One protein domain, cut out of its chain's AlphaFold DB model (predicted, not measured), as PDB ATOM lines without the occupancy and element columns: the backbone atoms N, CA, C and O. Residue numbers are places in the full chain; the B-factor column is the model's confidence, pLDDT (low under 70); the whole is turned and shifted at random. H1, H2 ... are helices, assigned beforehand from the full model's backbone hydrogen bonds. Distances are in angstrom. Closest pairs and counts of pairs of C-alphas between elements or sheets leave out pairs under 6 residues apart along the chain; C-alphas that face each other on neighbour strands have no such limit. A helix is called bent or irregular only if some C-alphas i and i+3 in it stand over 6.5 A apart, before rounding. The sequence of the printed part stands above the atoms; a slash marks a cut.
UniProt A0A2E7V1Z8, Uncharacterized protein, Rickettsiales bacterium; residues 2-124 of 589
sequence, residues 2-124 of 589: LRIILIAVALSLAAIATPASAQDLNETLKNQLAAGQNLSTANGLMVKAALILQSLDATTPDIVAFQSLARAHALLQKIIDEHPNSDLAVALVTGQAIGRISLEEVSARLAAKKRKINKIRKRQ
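This is residues 2 to 124 of the 589 residues of an uncharacterized protein of Rickettsiales bacterium (UniProt A0A2E7V1Z8). The domain is a long rod built along one helix, H2, with H1 folded back beside its first part and H3 folded back beside its last part, two helical hairpins that share H2. The short H4 packs on H3 near H3's last residues, and H5 packs on H3 at a slant, running the opposite way, with residues 118 to 124 of H5 sticking out at one end of the rod. The printed part has 123 residues with five named helices, H1 to H5 in order along the chain, and no named strand; the class is all helix. The whole is extended, with a radius of gyration of the C-alphas of 21.1 A and spans of 76 by 22 by 20 A.

The longest helix is H2, residues 19 to 54, 52.6 A from first to last C-alpha; it begins at C-alpha 19 at (185.988, 224.032, 149.522) and ends at C-alpha 54 at (143.828, 222.792, 118.109). H2 is neither bent nor irregular, but only just: C-alphas 20 and 23 are 6.0 A apart. Before it comes H1, residues 2 to 15, 20.0 A long. After it come H3, residues 62 to 82, 29.8 A long, and H4, residues 87 to 93, 10.0 A long. H5, residues 103 to 124, is 31.7 A long and ends at C-alpha 124 at (114.663, 217.818, 128.229).

H3 is the hub, touching H2, H4 and H5. H2 and H3 form a hairpin, with a shallow tilt of 9 degrees, opposite ways; H2 touches H3 with residues 42 to 53 alone, and the closest C-alphas, of Ala 49 and Ala 72, are 4.5 A apart. H1 and H2 form another hairpin at a shallow tilt of 11 degrees, opposite ways; residues 11 to 15 alone touch residues 21 to 25, with the closest C-alphas, of Ala 15 and Ala 22, 5.3 A apart. H5 touches H3 at a tilt of 36 degrees, only just steep, opposite ways; the closest C-alphas are those of Leu 69 and Leu 110, 5.7 A. H4 touches H3, through H3's residues 76 to 80 alone, at a steep tilt of 60 degrees; the closest C-alphas, of Ile 80 and Ala 89, are 4.6 A apart. H1 is apart from H3, H4 and H5, and H2 is apart from H5. In H1, H3, H4 and H5 every O i to N i+4 pair is within hydrogen-bond range, and in H2 30 of 32 are.

The two C-alphas farthest apart are those of Ala 17 and Gln 124, at 76.6 A. The printed part has no cut and no long link. The mean pLDDT of the printed part is 80.0; residues 2 to 8, 10 to 39 and 124 are under 70.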
ATOM      1  N   LEU A   2     171.942 227.792 126.613       49.19
ATOM      2  CA  LEU A   2     173.093 228.712 126.725       49.19
ATOM      3  C   LEU A   2     173.289 229.334 128.128       49.19
ATOM      4  O   LEU A   2     174.411 229.418 128.612       49.19
ATOM      5  N   ARG A   3     172.196 229.712 128.812       49.66
ATOM      6  CA  ARG A   3     172.237 230.212 130.203       49.66
ATOM      7  C   ARG A   3     172.740 229.166 131.202       49.66
ATOM      8  O   ARG A   3     173.503 229.513 132.088       49.66
ATOM      9  N   ILE A   4     172.357 227.901 131.030       55.59
ATOM     10  CA  ILE A   4     172.791 226.794 131.900       55.59
ATOM     11  C   ILE A   4     174.294 226.553 131.722       55.59
ATOM     12  O   ILE A   4     175.006 226.380 132.703       55.59
ATOM     13  N   ILE A   5     174.791 226.637 130.482       65.19
ATOM     14  CA  ILE A   5     176.221 226.507 130.173       65.19
ATOM     15  C   ILE A   5     177.019 227.670 130.782       65.19
ATOM     16  O   ILE A   5     178.037 227.440 131.426       65.19
ATOM     17  N   LEU A   6     176.544 228.911 130.644       60.34
ATOM     18  CA  LEU A   6     177.203 230.091 131.222       60.34
ATOM     19  C   LEU A   6     177.244 230.056 132.756       60.34
ATOM     20  O   LEU A   6     178.265 230.405 133.344       60.34
ATOM     21  N   ILE A   7     176.167 229.597 133.399       62.09
ATOM     22  CA  ILE A   7     176.116 229.445 134.856       62.09
ATOM     23  C   ILE A   7     177.032 228.300 135.310       62.09
ATOM     24  O   ILE A   7     177.806 228.489 136.242       62.09
ATOM     25  N   ALA A   8     177.040 227.162 134.613       61.88
ATOM     26  CA  ALA A   8     177.946 226.056 134.916       61.88
ATOM     27  C   ALA A   8     179.427 226.463 134.801       61.88
ATOM     28  O   ALA A   8     180.230 226.099 135.658       61.88
ATOM     29  N   VAL A   9     179.794 227.264 133.793       71.75
ATOM     30  CA  VAL A   9     181.167 227.774 133.614       71.75
ATOM     31  C   VAL A   9     181.544 228.769 134.716       71.75
ATOM     32  O   VAL A   9     182.610 228.634 135.317       71.75
ATOM     33  N   ALA A  10     180.667 229.727 135.034       63.44
ATOM     34  CA  ALA A  10     180.904 230.700 136.102       63.44
ATOM     35  C   ALA A  10     181.026 230.034 137.486       63.44
ATOM     36  O   ALA A  10     181.883 230.405 138.285       63.44
ATOM     37  N   LEU A  11     180.213 229.008 137.747       54.91
ATOM     38  CA  LEU A  11     180.247 228.236 138.989       54.91
ATOM     39  C   LEU A  11     181.489 227.333 139.069       54.91
ATOM     40  O   LEU A  11     182.104 227.239 140.128       54.91
ATOM     41  N   SER A  12     181.924 226.741 137.950       61.50
ATOM     42  CA  SER A  12     183.165 225.950 137.883       61.50
ATOM     43  C   SER A  12     184.404 226.798 138.194       61.50
ATOM     44  O   SER A  12     185.323 226.331 138.860       61.50
ATOM     45  N   LEU A  13     184.407 228.066 137.770       59.38
ATOM     46  CA  LEU A  13     185.444 229.044 138.112       59.38
ATOM     47  C   LEU A  13     185.415 229.441 139.603       59.38
ATOM     48  O   LEU A  13     186.473 229.655 140.191       59.38
ATOM     49  N   ALA A  14     184.236 229.490 140.234       53.38
ATOM     50  CA  ALA A  14     184.072 229.813 141.657       53.38
ATOM     51  C   ALA A  14     184.402 228.642 142.613       53.38
ATOM     52  O   ALA A  14     184.820 228.871 143.751       53.38
ATOM     53  N   ALA A  15     184.260 227.392 142.159       53.75
ATOM     54  CA  ALA A  15     184.585 226.184 142.930       53.75
ATOM     55  C   ALA A  15     186.096 225.999 143.170       53.75
ATOM     56  O   ALA A  15     186.504 225.340 144.123       53.75
ATOM     57  N   ILE A  16     186.934 226.607 142.324       60.44
ATOM     58  CA  ILE A  16     188.399 226.572 142.443       60.44
ATOM     59  C   ILE A  16     188.882 227.440 143.624       60.44
ATOM     60  O   ILE A  16     189.992 227.248 144.116       60.44
ATOM     61  N   ALA A  17     188.054 228.371 144.116       54.06
ATOM     62  CA  ALA A  17     188.473 229.369 145.097       54.06
ATOM     63  C   ALA A  17     188.387 228.911 146.569       54.06
ATOM     64  O   ALA A  17     189.197 229.380 147.362       54.06
ATOM     65  N   THR A  18     187.480 227.996 146.957       51.09
ATOM     66  CA  THR A  18     187.378 227.473 148.344       51.09
ATOM     67  C   THR A  18     186.503 226.208 148.452       51.09
ATOM     68  O   THR A  18     185.467 226.142 147.803       51.09
ATOM     69  N   PRO A  19     186.800 225.246 149.348       53.12
ATOM     70  CA  PRO A  19     185.988 224.032 149.522       53.12
ATOM     71  C   PRO A  19     184.598 224.274 150.146       53.12
ATOM     72  O   PRO A  19     183.677 223.510 149.876       53.12
ATOM     73  N   ALA A  20     184.409 225.353 150.918       50.38
ATOM     74  CA  ALA A  20     183.098 225.737 151.456       50.38
ATOM     75  C   ALA A  20     182.121 226.207 150.357       50.38
ATOM     76  O   ALA A  20     180.920 225.984 150.472       50.38
ATOM     77  N   SER A  21     182.628 226.777 149.253       55.34
ATOM     78  CA  SER A  21     181.788 227.202 148.127       55.34
ATOM     79  C   SER A  21     181.314 226.042 147.259       55.34
ATOM     80  O   SER A  21     180.330 226.210 146.553       55.34
ATOM     81  N   ALA A  22     181.956 224.869 147.319       48.91
ATOM     82  CA  ALA A  22     181.604 223.712 146.495       48.91
ATOM     83  C   ALA A  22     180.308 223.021 146.952       48.91
ATOM     84  O   ALA A  22     179.578 222.479 146.123       48.91
ATOM     85  N   GLN A  23     180.007 223.048 148.254       56.81
ATOM     86  CA  GLN A  23     178.795 222.447 148.815       56.81
ATOM     87  C   GLN A  23     177.559 223.311 148.505       56.81
ATOM     88  O   GLN A  23     176.587 222.794 147.954       56.81
ATOM     89  N   ASP A  24     177.669 224.631 148.696       59.38
ATOM     90  CA  ASP A  24     176.673 225.616 148.246       59.38
ATOM     91  C   ASP A  24     176.491 225.593 146.721       59.38
ATOM     92  O   ASP A  24     175.372 225.705 146.215       59.38
ATOM     93  N   LEU A  25     177.573 225.381 145.959       52.78
ATOM     94  CA  LEU A  25     177.502 225.207 144.505       52.78
ATOM     95  C   LEU A  25     176.667 223.992 144.119       52.78
ATOM     96  O   LEU A  25     175.926 224.041 143.143       52.78
ATOM     97  N   ASN A  26     176.831 222.888 144.849       54.59
ATOM     98  CA  ASN A  26     176.200 221.614 144.534       54.59
ATOM     99  C   ASN A  26     174.704 221.650 144.872       54.59
ATOM    100  O   ASN A  26     173.892 221.144 144.101       54.59
ATOM    101  N   GLU A  27     174.318 222.318 145.964       66.94
ATOM    102  CA  GLU A  27     172.908 222.628 146.230       66.94
ATOM    103  C   GLU A  27     172.333 223.596 145.193       66.94
ATOM    104  O   GLU A  27     171.249 223.356 144.665       66.94
ATOM    105  N   THR A  28     173.076 224.637 144.812       60.62
ATOM    106  CA  THR A  28     172.638 225.594 143.783       60.62
ATOM    107  C   THR A  28     172.468 224.917 142.419       60.62
ATOM    108  O   THR A  28     171.472 225.149 141.736       60.62
ATOM    109  N   LEU A  29     173.388 224.031 142.029       53.81
ATOM    110  CA  LEU A  29     173.310 223.243 140.798       53.81
ATOM    111  C   LEU A  29     172.173 222.226 140.845       53.81
ATOM    112  O   LEU A  29     171.457 222.111 139.855       53.81
ATOM    113  N   LYS A  30     171.951 221.535 141.970       61.94
ATOM    114  CA  LYS A  30     170.786 220.652 142.147       61.94
ATOM    115  C   LYS A  30     169.477 221.422 142.033       61.94
ATOM    116  O   LYS A  30     168.590 220.986 141.307       61.94
ATOM    117  N   ASN A  31     169.384 222.587 142.666       63.12
ATOM    118  CA  ASN A  31     168.204 223.443 142.596       63.12
ATOM    119  C   ASN A  31     167.981 223.983 141.174       63.12
ATOM    120  O   ASN A  31     166.844 224.035 140.710       63.12
ATOM    121  N   GLN A  32     169.046 224.312 140.437       54.44
ATOM    122  CA  GLN A  32     168.942 224.740 139.038       54.44
ATOM    123  C   GLN A  32     168.667 223.594 138.054       54.44
ATOM    124  O   GLN A  32     167.953 223.800 137.075       54.44
ATOM    125  N   LEU A  33     169.183 222.388 138.301       53.06
ATOM    126  CA  LEU A  33     168.873 221.182 137.526       53.06
ATOM    127  C   LEU A  33     167.424 220.739 137.752       53.06
ATOM    128  O   LEU A  33     166.726 220.457 136.778       53.06
ATOM    129  N   ALA A  34     166.947 220.769 138.999       57.78
ATOM    130  CA  ALA A  34     165.543 220.547 139.338       57.78
ATOM    131  C   ALA A  34     164.641 221.615 138.698       57.78
ATOM    132  O   ALA A  34     163.627 221.284 138.087       57.78
ATOM    133  N   ALA A  35     165.044 222.891 138.729       55.72
ATOM    134  CA  ALA A  35     164.340 223.959 138.020       55.72
ATOM    135  C   ALA A  35     164.324 223.739 136.493       55.72
ATOM    136  O   ALA A  35     163.304 223.972 135.848       55.72
ATOM    137  N   GLY A  36     165.418 223.241 135.908       50.09
ATOM    138  CA  GLY A  36     165.513 222.907 134.485       50.09
ATOM    139  C   GLY A  36     164.622 221.733 134.061       50.09
ATOM    140  O   GLY A  36     164.013 221.790 132.992       50.09
ATOM    141  N   GLN A  37     164.502 220.696 134.896       58.50
ATOM    142  CA  GLN A  37     163.580 219.575 134.670       58.50
ATOM    143  C   GLN A  37     162.116 220.013 134.806       58.50
ATOM    144  O   GLN A  37     161.319 219.712 133.917       58.50
ATOM    145  N   ASN A  38     161.796 220.819 135.826       59.47
ATOM    146  CA  ASN A  38     160.462 221.396 136.031       59.47
ATOM    147  C   ASN A  38     160.011 222.288 134.858       59.47
ATOM    148  O   ASN A  38     158.836 222.319 134.498       59.47
ATOM    149  N   LEU A  39     160.945 222.996 134.213       64.06
ATOM    150  CA  LEU A  39     160.657 223.786 133.010       64.06
ATOM    151  C   LEU A  39     160.334 222.901 131.795       64.06
ATOM    152  O   LEU A  39     159.496 223.269 130.972       64.06
ATOM    153  N   SER A  40     160.973 221.733 131.666       77.12
ATOM    154  CA  SER A  40     160.701 220.786 130.576       77.12
ATOM    155  C   SER A  40     159.298 220.179 130.692       77.12
ATOM    156  O   SER A  40     158.553 220.138 129.711       77.12
ATOM    157  N   THR A  41     158.896 219.779 131.902       85.00
ATOM    158  CA  THR A  41     157.562 219.215 132.164       85.00
ATOM    159  C   THR A  41     156.451 220.249 131.994       85.00
ATOM    160  O   THR A  41     155.461 219.952 131.325       85.00
ATOM    161  N   ALA A  42     156.636 221.481 132.483       87.69
ATOM    162  CA  ALA A  42     155.682 222.574 132.277       87.69
ATOM    163  C   ALA A  42     155.442 222.865 130.783       87.69
ATOM    164  O   ALA A  42     154.298 222.976 130.338       87.69
ATOM    165  N   ASN A  43     156.514 222.913 129.984       87.75
ATOM    166  CA  ASN A  43     156.411 223.059 128.530       87.75
ATOM    167  C   ASN A  43     155.663 221.878 127.889       87.75
ATOM    168  O   ASN A  43     154.824 222.087 127.013       87.75
ATOM    169  N   GLY A  44     155.919 220.648 128.341       89.44
ATOM    170  CA  GLY A  44     155.204 219.459 127.872       89.44
ATOM    171  C   GLY A  44     153.697 219.523 128.137       89.44
ATOM    172  O   GLY A  44     152.900 219.226 127.245       89.44
ATOM    173  N   LEU A  45     153.289 219.963 129.332       93.38
ATOM    174  CA  LEU A  45     151.878 220.183 129.673       93.38
ATOM    175  C   LEU A  45     151.245 221.265 128.789       93.38
ATOM    176  O   LEU A  45     150.136 221.074 128.288       93.38
ATOM    177  N   MET A  46     151.972 222.357 128.532       93.50
ATOM    178  CA  MET A  46     151.509 223.443 127.667       93.50
ATOM    179  C   MET A  46     151.277 222.965 126.228       93.50
ATOM    180  O   MET A  46     150.248 223.274 125.628       93.50
ATOM    181  N   VAL A  47     152.197 222.165 125.678       92.00
ATOM    182  CA  VAL A  47     152.058 221.580 124.334       92.00
ATOM    183  C   VAL A  47     150.861 220.633 124.269       92.00
ATOM    184  O   VAL A  47     150.073 220.718 123.328       92.00
ATOM    185  N   LYS A  48     150.665 219.774 125.277       91.62
ATOM    186  CA  LYS A  48     149.491 218.888 125.343       91.62
ATOM    187  C   LYS A  48     148.184 219.683 125.363       91.62
ATOM    188  O   LYS A  48     147.274 219.371 124.597       91.62
ATOM    189  N   ALA A  49     148.102 220.738 126.177       93.25
ATOM    190  CA  ALA A  49     146.938 221.621 126.199       93.25
ATOM    191  C   ALA A  49     146.709 222.289 124.830       93.25
ATOM    192  O   ALA A  49     145.576 222.350 124.355       93.25
ATOM    193  N   ALA A  50     147.780 222.727 124.162       92.31
ATOM    194  CA  ALA A  50     147.705 223.335 122.838       92.31
ATOM    195  C   ALA A  50     147.161 222.383 121.768       92.31
ATOM    196  O   ALA A  50     146.297 222.784 120.990       92.31
ATOM    197  N   LEU A  51     147.621 221.130 121.750       90.56
ATOM    198  CA  LEU A  51     147.150 220.116 120.802       90.56
ATOM    199  C   LEU A  51     145.659 219.813 120.990       90.56
ATOM    200  O   LEU A  51     144.919 219.769 120.010       90.56
ATOM    201  N   ILE A  52     145.198 219.692 122.241       92.75
ATOM    202  CA  ILE A  52     143.770 219.502 122.546       92.75
ATOM    203  C   ILE A  52     142.942 220.701 122.069       92.75
ATOM    204  O   ILE A  52     141.844 220.537 121.553       92.75
ATOM    205  N   LEU A  53     143.446 221.925 122.233       92.12
ATOM    206  CA  LEU A  53     142.727 223.120 121.787       92.12
ATOM    207  C   LEU A  53     142.710 223.264 120.261       92.12
ATOM    208  O   LEU A  53     141.751 223.816 119.725       92.12
ATOM    209  N   GLN A  54     143.743 222.779 119.571       89.50
ATOM    210  CA  GLN A  54     143.828 222.792 118.109       89.50
ATOM    211  C   GLN A  54     142.924 221.752 117.443       89.50
ATOM    212  O   GLN A  54     142.481 221.992 116.323       89.50
ATOM    213  N   SER A  55     142.617 220.637 118.112       88.50
ATOM    214  CA  SER A  55     141.692 219.630 117.577       88.50
ATOM    215  C   SER A  55     140.219 220.045 117.659       88.50
ATOM    216  O   SER A  55     139.361 219.376 117.091       88.50
ATOM    217  N   LEU A  56     139.909 221.152 118.344       89.19
ATOM    218  CA  LEU A  56     138.548 221.662 118.472       89.19
ATOM    219  C   LEU A  56     138.155 222.534 117.280       89.19
ATOM    220  O   LEU A  56     138.612 223.672 117.150       89.19
ATOM    221  N   ASP A  57     137.210 222.042 116.488       89.62
ATOM    222  CA  ASP A  57     136.598 222.768 115.377       89.62
ATOM    223  C   ASP A  57     135.115 223.114 115.638       89.62
ATOM    224  O   ASP A  57     134.556 222.870 116.713       89.62
ATOM    225  N   ALA A  58     134.463 223.740 114.654       82.44
ATOM    226  CA  ALA A  58     133.052 224.116 114.743       82.44
ATOM    227  C   ALA A  58     132.087 222.918 114.637       82.44
ATOM    228  O   ALA A  58     130.927 223.038 115.035       82.44
ATOM    229  N   THR A  59     132.551 221.787 114.103       88.06
ATOM    230  CA  THR A  59     131.773 220.554 113.914       88.06
ATOM    231  C   THR A  59     131.834 219.615 115.113       88.06
ATOM    232  O   THR A  59     130.999 218.719 115.230       88.06
ATOM    233  N   THR A  60     132.769 219.843 116.035       89.06
ATOM    234  CA  THR A  60     132.941 219.043 117.245       89.06
ATOM    235  C   THR A  60     131.664 219.087 118.103       89.06
ATOM    236  O   THR A  60     131.216 220.181 118.477       89.06
ATOM    237  N   PRO A  61     131.078 217.926 118.469       89.69
ATOM    238  CA  PRO A  61     129.892 217.867 119.321       89.69
ATOM    239  C   PRO A  61     130.081 218.634 120.636       89.69
ATOM    240  O   PRO A  61     131.152 218.599 121.236       89.69
ATOM    241  N   ASP A  62     129.034 219.310 121.124       89.00
ATOM    242  CA  ASP A  62     129.146 220.197 122.295       89.00
ATOM    243  C   ASP A  62     129.671 219.490 123.557       89.00
ATOM    244  O   ASP A  62     130.399 220.111 124.332       89.00
ATOM    245  N   ILE A  63     129.314 218.215 123.753       90.06
ATOM    246  CA  ILE A  63     129.761 217.393 124.889       90.06
ATOM    247  C   ILE A  63     131.260 217.093 124.777       90.06
ATOM    248  O   ILE A  63     132.004 217.350 125.722       90.06
ATOM    249  N   VAL A  64     131.710 216.642 123.604       89.94
ATOM    250  CA  VAL A  64     133.127 216.360 123.328       89.94
ATOM    251  C   VAL A  64     133.952 217.641 123.458       89.94
ATOM    252  O   VAL A  64     134.972 217.669 124.142       89.94
ATOM    253  N   ALA A  65     133.462 218.751 122.900       91.44
ATOM    254  CA  ALA A  65     134.113 220.049 123.023       91.44
ATOM    255  C   ALA A  65     134.231 220.504 124.487       91.44
ATOM    256  O   ALA A  65     135.248 221.078 124.871       91.44
ATOM    257  N   PHE A  66     133.212 220.254 125.315       94.19
ATOM    258  CA  PHE A  66     133.259 220.547 126.748       94.19
ATOM    259  C   PHE A  66     134.318 219.705 127.472       94.19
ATOM    260  O   PHE A  66     135.113 220.266 128.224       94.19
ATOM    261  N   GLN A  67     134.369 218.395 127.221       93.25
ATOM    262  CA  GLN A  67     135.353 217.493 127.832       93.25
ATOM    263  C   GLN A  67     136.789 217.858 127.435       93.25
ATOM    264  O   GLN A  67     137.658 217.969 128.299       93.25
ATOM    265  N   SER A  68     137.040 218.123 126.152       93.50
ATOM    266  CA  SER A  68     138.355 218.548 125.661       93.50
ATOM    267  C   SER A  68     138.780 219.898 126.242       93.50
ATOM    268  O   SER A  68     139.916 220.040 126.691       93.50
ATOM    269  N   LEU A  69     137.870 220.878 126.325       95.94
ATOM    270  CA  LEU A  69     138.153 222.149 127.003       95.94
ATOM    271  C   LEU A  69     138.459 221.947 128.493       95.94
ATOM    272  O   LEU A  69     139.346 222.614 129.015       95.94
ATOM    273  N   ALA A  70     137.766 221.025 129.169       95.94
ATOM    274  CA  ALA A  70     138.014 220.719 130.575       95.94
ATOM    275  C   ALA A  70     139.394 220.076 130.776       95.94
ATOM    276  O   ALA A  70     140.127 220.483 131.675       95.94
ATOM    277  N   ARG A  71     139.784 219.133 129.904       95.69
ATOM    278  CA  ARG A  71     141.123 218.519 129.912       95.69
ATOM    279  C   ARG A  71     142.217 219.554 129.655       95.69
ATOM    280  O   ARG A  71     143.187 219.608 130.404       95.69
ATOM    281  N   ALA A  72     142.047 220.412 128.645       94.50
ATOM    282  CA  ALA A  72     142.996 221.488 128.364       94.50
ATOM    283  C   ALA A  72     143.119 222.458 129.552       94.50
ATOM    284  O   ALA A  72     144.228 222.775 129.969       94.50
ATOM    285  N   HIS A  73     141.993 222.871 130.143       97.06
ATOM    286  CA  HIS A  73     141.977 223.717 131.336       97.06
ATOM    287  C   HIS A  73     142.710 223.063 132.516       97.06
ATOM    288  O   HIS A  73     143.517 223.715 133.173       97.06
ATOM    289  N   ALA A  74     142.472 221.774 132.769       96.56
ATOM    290  CA  ALA A  74     143.137 221.037 133.842       96.56
ATOM    291  C   ALA A  74     144.659 220.966 133.645       96.56
ATOM    292  O   ALA A  74     145.402 221.153 134.601       96.56
ATOM    293  N   LEU A  75     145.137 220.762 132.412       95.31
ATOM    294  CA  LEU A  75     146.573 220.780 132.109       95.31
ATOM    295  C   LEU A  75     147.203 222.155 132.361       95.31
ATOM    296  O   LEU A  75     148.305 222.225 132.896       95.31
ATOM    297  N   LEU A  76     146.508 223.242 132.009       95.81
ATOM    298  CA  LEU A  76     146.981 224.601 132.289       95.81
ATOM    299  C   LEU A  76     147.009 224.888 133.794       95.81
ATOM    300  O   LEU A  76     147.980 225.458 134.284       95.81
ATOM    301  N   GLN A  77     145.993 224.444 134.535       96.00
ATOM    302  CA  GLN A  77     145.971 224.569 135.992       96.00
ATOM    303  C   GLN A  77     147.106 223.762 136.640       96.00
ATOM    304  O   GLN A  77     147.792 224.261 137.524       96.00
ATOM    305  N   LYS A  78     147.394 222.565 136.118       95.75
ATOM    306  CA  LYS A  78     148.503 221.719 136.574       95.75
ATOM    307  C   LYS A  78     149.867 222.408 136.439       95.75
ATOM    308  O   LYS A  78     150.720 222.238 137.299       95.75
ATOM    309  N   ILE A  79     150.065 223.238 135.408       93.06
ATOM    310  CA  ILE A  79     151.283 224.061 135.274       93.06
ATOM    311  C   ILE A  79     151.396 225.065 136.428       93.06
ATOM    312  O   ILE A  79     152.489 225.255 136.956       93.06
ATOM    313  N   ILE A  80     150.290 225.701 136.820       93.44
ATOM    314  CA  ILE A  80     150.267 226.665 137.928       93.44
ATOM    315  C   ILE A  80     150.571 225.959 139.251       93.44
ATOM    316  O   ILE A  80     151.399 226.438 140.023       93.44
ATOM    317  N   ASP A  81     149.925 224.820 139.481       93.31
ATOM    318  CA  ASP A  81     149.961 224.133 140.770       93.31
ATOM    319  C   ASP A  81     151.296 223.398 140.990       93.31
ATOM    320  O   ASP A  81     151.892 223.489 142.064       93.31
ATOM    321  N   GLU A  82     151.803 222.696 139.971       93.25
ATOM    322  CA  GLU A  82     153.009 221.858 140.087       93.25
ATOM    323  C   GLU A  82     154.295 222.585 139.672       93.25
ATOM    324  O   GLU A  82     155.398 222.196 140.069       93.25
ATOM    325  N   HIS A  83     154.185 223.656 138.880       90.94
ATOM    326  CA  HIS A  83     155.332 224.415 138.376       90.94
ATOM    327  C   HIS A  83     155.190 225.936 138.591       90.94
ATOM    328  O   HIS A  83     155.428 226.707 137.651       90.94
ATOM    329  N   PRO A  84     154.898 226.405 139.824       87.56
ATOM    330  CA  PRO A  84     154.576 227.810 140.111       87.56
ATOM    331  C   PRO A  84     155.713 228.793 139.791       87.56
ATOM    332  O   PRO A  84     155.464 229.960 139.508       87.56
ATOM    333  N   ASN A  85     156.964 228.324 139.792       85.44
ATOM    334  CA  ASN A  85     158.146 229.136 139.479       85.44
ATOM    335  C   ASN A  85     158.471 229.198 137.973       85.44
ATOM    336  O   ASN A  85     159.491 229.773 137.593       85.44
ATOM    337  N   SER A  86     157.673 228.557 137.114       87.06
ATOM    338  CA  SER A  86     157.884 228.599 135.665       87.06
ATOM    339  C   SER A  86     157.358 229.905 135.064       87.06
ATOM    340  O   SER A  86     156.304 230.399 135.464       87.06
ATOM    341  N   ASP A  87     158.041 230.427 134.040       88.31
ATOM    342  CA  ASP A  87     157.566 231.599 133.284       88.31
ATOM    343  C   ASP A  87     156.150 231.369 132.714       88.31
ATOM    344  O   ASP A  87     155.354 232.300 132.612       88.31
ATOM    345  N   LEU A  88     155.813 230.109 132.397       90.62
ATOM    346  CA  LEU A  88     154.476 229.703 131.962       90.62
ATOM    347  C   LEU A  88     153.433 229.879 133.070       90.62
ATOM    348  O   LEU A  88     152.382 230.454 132.814       90.62
ATOM    349  N   ALA A  89     153.708 229.412 134.291       91.25
ATOM    350  CA  ALA A  89     152.790 229.581 135.416       91.25
ATOM    351  C   ALA A  89     152.563 231.064 135.724       91.25
ATOM    352  O   ALA A  89     151.420 231.488 135.881       91.25
ATOM    353  N   VAL A  90     153.629 231.873 135.718       89.12
ATOM    354  CA  VAL A  90     153.523 233.327 135.908       89.12
ATOM    355  C   VAL A  90     152.666 233.959 134.809       89.12
ATOM    356  O   VAL A  90     151.767 234.743 135.115       89.12
ATOM    357  N   ALA A  91     152.884 233.600 133.542       90.31
ATOM    358  CA  ALA A  91     152.076 234.100 132.433       90.31
ATOM    359  C   ALA A  91     150.596 233.687 132.562       90.31
ATOM    360  O   ALA A  91     149.719 234.537 132.429       90.31
ATOM    361  N   LEU A  92     150.306 232.428 132.913       92.56
ATOM    362  CA  LEU A  92     148.933 231.946 133.106       92.56
ATOM    363  C   LEU A  92     148.220 232.652 134.271       92.56
ATOM    364  O   LEU A  92     147.072 233.062 134.113       92.56
ATOM    365  N   VAL A  93     148.893 232.836 135.413       91.62
ATOM    366  CA  VAL A  93     148.325 233.509 136.601       91.62
ATOM    367  C   VAL A  93     148.102 234.999 136.354       91.62
ATOM    368  O   VAL A  93     147.125 235.569 136.835       91.62
ATOM    369  N   THR A  94     148.982 235.644 135.589       91.62
ATOM    370  CA  THR A  94     148.854 237.069 135.241       91.62
ATOM    371  C   THR A  94     147.897 237.330 134.074       91.62
ATOM    372  O   THR A  94     147.754 238.477 133.653       91.62
ATOM    373  N   GLY A  95     147.241 236.289 133.545       88.88
ATOM    374  CA  GLY A  95     146.313 236.395 132.415       88.88
ATOM    375  C   GLY A  95     147.000 236.664 131.073       88.88
ATOM    376  O   GLY A  95     146.335 236.968 130.081       88.88
ATOM    377  N   GLN A  96     148.329 236.559 131.003       90.94
ATOM    378  CA  GLN A  96     149.059 236.709 129.752       90.94
ATOM    379  C   GLN A  96     148.827 235.498 128.847       90.94
ATOM    380  O   GLN A  96     148.931 234.342 129.256       90.94
ATOM    381  N   ALA A  97     148.543 235.772 127.575       88.12
ATOM    382  CA  ALA A  97     148.438 234.729 126.570       88.12
ATOM    383  C   ALA A  97     149.826 234.165 126.236       88.12
ATOM    384  O   ALA A  97     150.764 234.906 125.935       88.12
ATOM    385  N   ILE A  98     149.935 232.839 126.225       87.94
ATOM    386  CA  ILE A  98     151.139 232.122 125.811       87.94
ATOM    387  C   ILE A  98     150.884 231.611 124.393       87.94
ATOM    388  O   ILE A  98     150.119 230.669 124.163       87.94
ATOM    389  N   GLY A  99     151.472 232.293 123.410       85.81
ATOM    390  CA  GLY A  99     151.131 232.093 122.003       85.81
ATOM    391  C   GLY A  99     149.699 232.555 121.715       85.81
ATOM    392  O   GLY A  99     149.425 233.750 121.711       85.81
ATOM    393  N   ARG A 100     148.786 231.608 121.458       85.56
ATOM    394  CA  ARG A 100     147.345 231.861 121.236       85.56
ATOM    395  C   ARG A 100     146.455 231.274 122.335       85.56
ATOM    396  O   ARG A 100     145.259 231.118 122.128       85.56
ATOM    397  N   ILE A 101     147.040 230.871 123.462       90.19
ATOM    398  CA  ILE A 101     146.327 230.174 124.533       90.19
ATOM    399  C   ILE A 101     146.342 231.062 125.769       90.19
ATOM    400  O   ILE A 101     147.405 231.420 126.274       90.19
ATOM    401  N   SER A 102     145.150 231.407 126.246       92.50
ATOM    402  CA  SER A 102     144.926 232.107 127.509       92.50
ATOM    403  C   SER A 102     144.068 231.233 128.419       92.50
ATOM    404  O   SER A 102     143.060 230.674 127.976       92.50
ATOM    405  N   LEU A 103     144.447 231.130 129.697       93.19
ATOM    406  CA  LEU A 103     143.652 230.413 130.696       93.19
ATOM    407  C   LEU A 103     142.247 231.016 130.829       93.19
ATOM    408  O   LEU A 103     141.264 230.276 130.918       93.19
ATOM    409  N   GLU A 104     142.133 232.345 130.782       93.81
ATOM    410  CA  GLU A 104     140.850 233.049 130.849       93.81
ATOM    411  C   GLU A 104     139.966 232.722 129.645       93.81
ATOM    412  O   GLU A 104     138.775 232.446 129.802       93.81
ATOM    413  N   GLU A 105     140.542 232.681 128.441       93.06
ATOM    414  CA  GLU A 105     139.794 232.344 127.228       93.06
ATOM    415  C   GLU A 105     139.293 230.893 127.265       93.06
ATOM    416  O   GLU A 105     138.121 230.625 126.978       93.06
ATOM    417  N   VAL A 106     140.151 229.950 127.670       93.44
ATOM    418  CA  VAL A 106     139.777 228.535 127.820       93.44
ATOM    419  C   VAL A 106     138.673 228.384 128.872       93.44
ATOM    420  O   VAL A 106     137.675 227.705 128.618       93.44
ATOM    421  N   SER A 107     138.789 229.081 130.005       93.81
ATOM    422  CA  SER A 107     137.774 229.111 131.068       93.81
ATOM    423  C   SER A 107     136.436 229.667 130.578       93.81
ATOM    424  O   SER A 107     135.374 229.093 130.842       93.81
ATOM    425  N   ALA A 108     136.468 230.761 129.813       94.62
ATOM    426  CA  ALA A 108     135.277 231.378 129.242       94.62
ATOM    427  C   ALA A 108     134.578 230.441 128.244       94.62
ATOM    428  O   ALA A 108     133.357 230.257 128.309       94.62
ATOM    429  N   ARG A 109     135.345 229.789 127.359       94.56
ATOM    430  CA  ARG A 109     134.827 228.789 126.410       94.56
ATOM    431  C   ARG A 109     134.216 227.590 127.135       94.56
ATOM    432  O   ARG A 109     133.119 227.155 126.771       94.56
ATOM    433  N   LEU A 110     134.875 227.093 128.182       93.69
ATOM    434  CA  LEU A 110     134.384 225.993 129.012       93.69
ATOM    435  C   LEU A 110     133.051 226.350 129.690       93.69
ATOM    436  O   LEU A 110     132.077 225.597 129.596       93.69
ATOM    437  N   ALA A 111     132.968 227.529 130.314       93.94
ATOM    438  CA  ALA A 111     131.751 228.019 130.958       93.94
ATOM    439  C   ALA A 111     130.596 228.205 129.958       93.94
ATOM    440  O   ALA A 111     129.450 227.854 130.255       93.94
ATOM    441  N   ALA A 112     130.886 228.711 128.756       93.00
ATOM    442  CA  ALA A 112     129.900 228.858 127.689       93.00
ATOM    443  C   ALA A 112     129.327 227.500 127.247       93.00
ATOM    444  O   ALA A 112     128.105 227.353 127.147       93.00
ATOM    445  N   LYS A 113     130.184 226.487 127.051       92.31
ATOM    446  CA  LYS A 113     129.739 225.125 126.716       92.31
ATOM    447  C   LYS A 113     128.922 224.495 127.846       92.31
ATOM    448  O   LYS A 113     127.838 223.984 127.576       92.31
ATOM    449  N   LYS A 114     129.349 224.636 129.109       92.94
ATOM    450  CA  LYS A 114     128.590 224.155 130.282       92.94
ATOM    451  C   LYS A 114     127.177 224.741 130.335       92.94
ATOM    452  O   LYS A 114     126.207 224.013 130.530       92.94
ATOM    453  N   ARG A 115     127.035 226.054 130.108       91.62
ATOM    454  CA  ARG A 115     125.723 226.726 130.053       91.62
ATOM    455  C   ARG A 115     124.849 226.188 128.921       91.62
ATOM    456  O   ARG A 115     123.652 225.998 129.124       91.62
ATOM    457  N   LYS A 116     125.429 225.933 127.744       90.06
ATOM    458  CA  LYS A 116     124.705 225.369 126.596       90.06
ATOM    459  C   LYS A 116     124.202 223.954 126.895       90.06
ATOM    460  O   LYS A 116     123.021 223.696 126.685       90.06
ATOM    461  N   ILE A 117     125.051 223.094 127.460       89.31
ATOM    462  CA  ILE A 117     124.688 221.728 127.872       89.31
ATOM    463  C   ILE A 117     123.570 221.754 128.924       89.31
ATOM    464  O   ILE A 117     122.555 221.085 128.755       89.31
ATOM    465  N   ASN A 118     123.687 222.594 129.957       86.94
ATOM    466  CA  ASN A 118     122.645 222.718 130.982       86.94
ATOM    467  C   ASN A 118     121.314 223.225 130.412       86.94
ATOM    468  O   ASN A 118     120.255 222.801 130.862       86.94
ATOM    469  N   LYS A 119     121.342 224.113 129.410       86.75
ATOM    470  CA  LYS A 119     120.125 224.576 128.730       86.75
ATOM    471  C   LYS A 119     119.454 223.461 127.925       86.75
ATOM    472  O   LYS A 119     118.230 223.452 127.838       86.75
ATOM    473  N   ILE A 120     120.235 222.553 127.336       79.44
ATOM    474  CA  ILE A 120     119.710 221.374 126.634       79.44
ATOM    475  C   ILE A 120     119.061 220.423 127.643       79.44
ATOM    476  O   ILE A 120     117.903 220.071 127.452       79.44
ATOM    477  N   ARG A 121     119.745 220.115 128.754       77.75
ATOM    478  CA  ARG A 121     119.195 219.278 129.834       77.75
ATOM    479  C   ARG A 121     117.915 219.857 130.426       77.75
ATOM    480  O   ARG A 121     116.904 219.179 130.463       77.75
ATOM    481  N   LYS A 122     117.903 221.152 130.764       76.56
ATOM    482  CA  LYS A 122     116.705 221.798 131.323       76.56
ATOM    483  C   LYS A 122     115.505 221.740 130.373       76.56
ATOM    484  O   LYS A 122     114.384 221.622 130.835       76.56
ATOM    485  N   ARG A 123     115.729 221.828 129.055       70.44
ATOM    486  CA  ARG A 123     114.652 221.643 128.068       70.44
ATOM    487  C   ARG A 123     114.148 220.204 128.054       70.44
ATOM    488  O   ARG A 123     112.947 220.010 128.033       70.44
ATOM    489  N   GLN A 124     115.050 219.226 128.121       61.69
ATOM    490  CA  GLN A 124     114.663 217.818 128.229       61.69
ATOM    491  C   GLN A 124     113.862 217.542 129.508       61.69
ATOM    492  O   GLN A 124     112.893 216.798 129.438       61.69
TER     493      GLN A 124